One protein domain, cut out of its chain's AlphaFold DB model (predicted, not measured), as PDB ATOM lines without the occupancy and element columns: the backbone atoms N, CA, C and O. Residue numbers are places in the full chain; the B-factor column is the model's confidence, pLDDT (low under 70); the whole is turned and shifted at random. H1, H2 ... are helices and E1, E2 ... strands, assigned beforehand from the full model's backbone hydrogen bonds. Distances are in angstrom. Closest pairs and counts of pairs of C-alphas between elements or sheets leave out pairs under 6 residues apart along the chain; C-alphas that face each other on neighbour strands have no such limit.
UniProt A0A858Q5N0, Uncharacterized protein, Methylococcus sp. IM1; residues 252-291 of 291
ATOM      1  N   VAL A 252     288.119 303.418 392.692       61.22
ATOM      2  CA  VAL A 252     286.884 303.630 393.451       61.22
ATOM      3  C   VAL A 252     287.291 303.763 394.909       61.22
ATOM      4  O   VAL A 252     288.122 302.993 395.378       61.22
ATOM      5  N   PHE A 253     286.745 304.746 395.616       67.38
ATOM      6  CA  PHE A 253     287.001 304.916 397.041       67.38
ATOM      7  C   PHE A 253     285.783 304.462 397.844       67.38
ATOM      8  O   PHE A 253     284.647 304.721 397.439       67.38
ATOM      9  N   ASP A 254     286.019 303.773 398.955       70.50
ATOM     10  CA  ASP A 254     284.980 303.332 399.879       70.50
ATOM     11  C   ASP A 254     284.443 304.511 400.733       70.50
ATOM     12  O   ASP A 254     284.975 305.626 400.663       70.50
ATOM     13  N   PRO A 255     283.386 304.313 401.549       63.12
ATOM     14  CA  PRO A 255     282.852 305.364 402.421       63.12
ATOM     15  C   PRO A 255     283.855 305.925 403.439       63.12
ATOM     16  O   PRO A 255     283.631 307.009 403.975       63.12
ATOM     17  N   ASN A 256     284.943 305.200 403.701       63.78
ATOM     18  CA  ASN A 256     286.012 305.591 404.607       63.78
ATOM     19  C   ASN A 256     287.198 306.255 403.875       63.78
ATOM     20  O   ASN A 256     288.171 306.656 404.512       63.78
ATOM     21  N   GLY A 257     287.119 306.411 402.547       57.28
ATOM     22  CA  GLY A 257     288.151 307.037 401.724       57.28
ATOM     23  C   GLY A 257     289.301 306.108 401.324       57.28
ATOM     24  O   GLY A 257     290.325 306.600 400.845       57.28
ATOM     25  N   CYS A 258     289.160 304.791 401.485       65.06
ATOM     26  CA  CYS A 258     290.152 303.806 401.053       65.06
ATOM     27  C   CYS A 258     289.934 303.402 399.600       65.06
ATOM     28  O   CYS A 258     288.804 303.360 399.124       65.06
ATOM     29  N   VAL A 259     291.014 303.113 398.873       74.94
ATOM     30  CA  VAL A 259     290.923 302.677 397.479       74.94
ATOM     31  C   VAL A 259     290.430 301.234 397.452       74.94
ATOM     32  O   VAL A 259     291.181 300.323 397.796       74.94
ATOM     33  N   VAL A 260     289.199 301.036 396.989       73.81
ATOM     34  CA  VAL A 260     288.555 299.736 396.768       73.81
ATOM     35  C   VAL A 260     289.508 298.805 396.023       73.81
ATOM     36  O   VAL A 260     290.074 299.158 394.983       73.81
ATOM     37  N   GLY A 261     289.726 297.618 396.587       70.62
ATOM     38  CA  GLY A 261     290.650 296.614 396.056       70.62
ATOM     39  C   GLY A 261     292.157 296.890 396.214       70.62
ATOM     40  O   GLY A 261     292.947 296.039 395.810       70.62
ATOM     41  N   LYS A 262     292.592 298.020 396.799       72.25
ATOM     42  CA  LYS A 262     294.019 298.289 397.113       72.25
ATOM     43  C   LYS A 262     294.271 298.528 398.598       72.25
ATOM     44  O   LYS A 262     295.273 298.051 399.136       72.25
ATOM     45  N   THR A 263     293.380 299.255 399.263       74.75
ATOM     46  CA  THR A 263     293.446 299.531 400.699       74.75
ATOM     47  C   THR A 263     292.100 299.261 401.368       74.75
ATOM     48  O   THR A 263     291.049 299.376 400.749       74.75
ATOM     49  N   CYS A 264     292.139 298.883 402.639       74.81
ATOM     50  CA  CYS A 264     290.987 298.648 403.491       74.81
ATOM     51  C   CYS A 264     291.037 299.576 404.694       74.81
ATOM     52  O   CYS A 264     292.110 299.946 405.176       74.81
ATOM     53  N   TRP A 265     289.869 299.899 405.224       81.00
ATOM     54  CA  TRP A 265     289.759 300.694 406.430       81.00
ATOM     55  C   TRP A 265     290.086 299.861 407.669       81.00
ATOM     56  O   TRP A 265     289.405 298.880 407.949       81.00
ATOM     57  N   HIS A 266     291.109 300.239 408.431       77.25
ATOM     58  CA  HIS A 266     291.437 299.600 409.707       77.25
ATOM     59  C   HIS A 266     290.779 300.370 410.854       77.25
ATOM     60  O   HIS A 266     291.148 301.507 411.149       77.25
ATOM     61  N   SER A 267     289.790 299.747 411.504       69.50
ATOM     62  CA  SER A 267     289.040 300.328 412.627       69.50
ATOM     63  C   SER A 267     289.675 299.978 413.980       69.50
ATOM     64  O   SER A 267     289.000 299.469 414.878       69.50
ATOM     65  N   GLY A 268     290.992 300.172 414.099       65.12
ATOM     66  CA  GLY A 268     291.733 299.986 415.347       65.12
ATOM     67  C   GLY A 268     291.717 301.229 416.243       65.12
ATOM     68  O   GLY A 268     290.875 302.113 416.121       65.12
ATOM     69  N   THR A 269     292.706 301.348 417.133       52.12
ATOM     70  CA  THR A 269     292.933 302.569 417.936       52.12
ATOM     71  C   THR A 269     293.292 303.796 417.091       52.12
ATOM     72  O   THR A 269     293.246 304.917 417.593       52.12
ATOM     73  N   MET A 270     293.645 303.596 415.818       49.34
ATOM     74  CA  MET A 270     293.895 304.650 414.841       49.34
ATOM     75  C   MET A 270     293.180 304.306 413.538       49.34
ATOM     76  O   MET A 270     293.501 303.318 412.885       49.34
ATOM     77  N   ASN A 271     292.212 305.137 413.179       66.50
ATOM     78  CA  ASN A 271     291.394 305.012 411.980       66.50
ATOM     79  C   ASN A 271     292.196 305.437 410.739       66.50
ATOM     80  O   ASN A 271     292.511 306.619 410.601       66.50
ATOM     81  N   HIS A 272     292.558 304.494 409.866       66.88
ATOM     82  CA  HIS A 272     293.336 304.774 408.652       66.88
ATOM     83  C   HIS A 272     293.122 303.716 407.558       66.88
ATOM     84  O   HIS A 272     292.661 302.606 407.824       66.88
ATOM     85  N   CYS A 273     293.492 304.049 406.317       70.81
ATOM     86  CA  CYS A 273     293.528 303.092 405.213       70.81
ATOM     87  C   CYS A 273     294.842 302.305 405.210       70.81
ATOM     88  O   CYS A 273     295.924 302.880 405.090       70.81
ATOM     89  N   MET A 274     294.736 300.986 405.291       69.62
ATOM     90  CA  MET A 274     295.846 300.037 405.299       69.62
ATOM     91  C   MET A 274     295.801 299.183 404.026       69.62
ATOM     92  O   MET A 274     294.724 298.969 403.484       69.62
ATOM     93  N   SER A 275     296.930 298.713 403.484       79.00
ATOM     94  CA  SER A 275     296.879 297.893 402.260       79.00
ATOM     95  C   SER A 275     296.125 296.577 402.486       79.00
ATOM     96  O   SER A 275     296.140 296.023 403.587       79.00
ATOM     97  N   VAL A 276     295.485 296.060 401.432       75.50
ATOM     98  CA  VAL A 276     294.789 294.757 401.475       75.50
ATOM     99  C   VAL A 276     295.740 293.647 401.942       75.50
ATOM    100  O   VAL A 276     295.367 292.826 402.777       75.50
ATOM    101  N   ASP A 277     296.991 293.665 401.477       74.31
ATOM    102  CA  ASP A 277     298.006 292.677 401.862       74.31
ATOM    103  C   ASP A 277     298.321 292.714 403.364       74.31
ATOM    104  O   ASP A 277     298.448 291.664 403.992       74.31
ATOM    105  N   LEU A 278     298.391 293.910 403.961       70.50
ATOM    106  CA  LEU A 278     298.554 294.064 405.407       70.50
ATOM    107  C   LEU A 278     297.332 293.555 406.169       70.50
ATOM    108  O   LEU A 278     297.483 292.857 407.167       70.50
ATOM    109  N   CYS A 279     296.126 293.873 405.699       76.19
ATOM    110  CA  CYS A 279     294.882 293.436 406.333       76.19
ATOM    111  C   CYS A 279     294.701 291.914 406.357       76.19
ATOM    112  O   CYS A 279     293.981 291.396 407.210       76.19
ATOM    113  N   ASN A 280     295.384 291.197 405.464       76.81
ATOM    114  CA  ASN A 280     295.380 289.739 405.419       76.81
ATOM    115  C   ASN A 280     296.396 289.085 406.373       76.81
ATOM    116  O   ASN A 280     296.419 287.858 406.484       76.81
ATOM    117  N   LEU A 281     297.234 289.859 407.072       71.75
ATOM    118  CA  LEU A 281     298.161 289.305 408.060       71.75
ATOM    119  C   LEU A 281     297.414 288.838 409.325       71.75
ATOM    120  O   LEU A 281     296.457 289.496 409.746       71.75
ATOM    121  N   PRO A 282     297.876 287.766 410.003       72.00
ATOM    122  CA  PRO A 282     297.204 287.213 411.184       72.00
ATOM    123  C   PRO A 282     296.952 288.234 412.301       72.00
ATOM    124  O   PRO A 282     295.921 288.172 412.964       72.00
ATOM    125  N   GLN A 283     297.855 289.204 412.492       72.81
ATOM    126  CA  GLN A 283     297.699 290.235 413.525       72.81
ATOM    127  C   GLN A 283     296.582 291.262 413.248       72.81
ATOM    128  O   GLN A 283     296.167 291.960 414.172       72.81
ATOM    129  N   TYR A 284     296.092 291.355 412.006       72.56
ATOM    130  CA  TYR A 284     295.071 292.321 411.573       72.56
ATOM    131  C   TYR A 284     293.772 291.651 411.099       72.56
ATOM    132  O   TYR A 284     292.819 292.330 410.706       72.56
ATOM    133  N   GLN A 285     293.703 290.319 411.176       75.38
ATOM    134  CA  GLN A 285     292.549 289.548 410.740       75.38
ATOM    135  C   GLN A 285     291.297 289.945 411.543       75.38
ATOM    136  O   GLN A 285     291.280 289.904 412.773       75.38
ATOM    137  N   GLY A 286     290.243 290.360 410.834       77.19
ATOM    138  CA  GLY A 286     288.992 290.836 411.436       77.19
ATOM    139  C   GLY A 286     289.010 292.290 411.929       77.19
ATOM    140  O   GLY A 286     288.004 292.748 412.463       77.19
ATOM    141  N   GLN A 287     290.111 293.025 411.740       79.75
ATOM    142  CA  GLN A 287     290.228 294.441 412.128       79.75
ATOM    143  C   GLN A 287     290.110 295.411 410.939       79.75
ATOM    144  O   GLN A 287     290.079 296.627 411.134       79.75
ATOM    145  N   CYS A 288     290.048 294.883 409.714       80.81
ATOM    146  CA  CYS A 288     289.897 295.665 408.494       80.81
ATOM    147  C   CYS A 288     288.515 295.507 407.860       80.81
ATOM    148  O   CYS A 288     287.977 294.405 407.770       80.81
ATOM    149  N   GLN A 289     287.991 296.612 407.342       82.12
ATOM    150  CA  GLN A 289     286.822 296.690 406.480       82.12
ATOM    151  C   GLN A 289     287.303 296.973 405.055       82.12
ATOM    152  O   GLN A 289     287.681 298.095 404.724       82.12
ATOM    153  N   CYS A 290     287.351 295.928 404.237       77.81
ATOM    154  CA  CYS A 290     287.710 296.019 402.826       77.81
ATOM    155  C   CYS A 290     286.440 296.117 401.978       77.81
ATOM    156  O   CYS A 290     285.473 295.399 402.250       77.81
ATOM    157  N   TYR A 291     286.474 296.959 400.948       67.12
ATOM    158  CA  TYR A 291     285.426 297.092 399.937       67.12
ATOM    159  C   TYR A 291     285.986 296.761 398.555       67.12
ATOM    160  O   TYR A 291     287.194 297.024 398.321       67.12
TER     161      TYR A 291
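AT A GLANCE: This is residues 252 to 291 of the 291 residues of an uncharacterized protein of Methylococcus sp. IM1 (UniProt A0A858Q5N0). Little regular structure: a small antiparallel hairpin, E1 and E2, with a single short helix, H1, at the end of E2, and a long tail that folds back so that residues 288 to 289 pair antiparallel with residues 265 to 266 of E1. The 40 printed residues hold two named strands and one named helix, in the order E1, E2, H1; the class is mixed, with 14 residues in named elements. The whole is compact, radius of gyration of the C-alphas 8.9 A, spanning 26 by 19 by 11 A.

IN THESE COORDINATES: E1, residues 263 to 267, measures 12.7 A from C-alpha 263 at (293.446, 299.531, 400.699). E2, residues 271 to 275, measures 13.2 A. H1, residues 276 to 279, measures 5.0 A, ending at C-alpha 279, (294.882, 293.436, 406.333).

HOW THE PARTS SIT: The hairpin's strands E1 and E2 run antiparallel at 147 degrees; N 264 and O 274 are within hydrogen-bond range at 2.7 A. The closest C-alphas of E1 and H1, Thr 263 and Val 276, are 5.0 A apart. H1 is too short for an O i to N i+4 pair; its one O i to N i+3 pair is within range.

THE WHOLE: The C-alphas farthest apart, Val 252 and Gln 283, are 26.4 A apart. The printed part has no cut, and both links are tight. Residues 280 to 291 hold no named element. Mean pLDDT of the printed part is 71.0; 14 residues are under 70, among them 267 to 272.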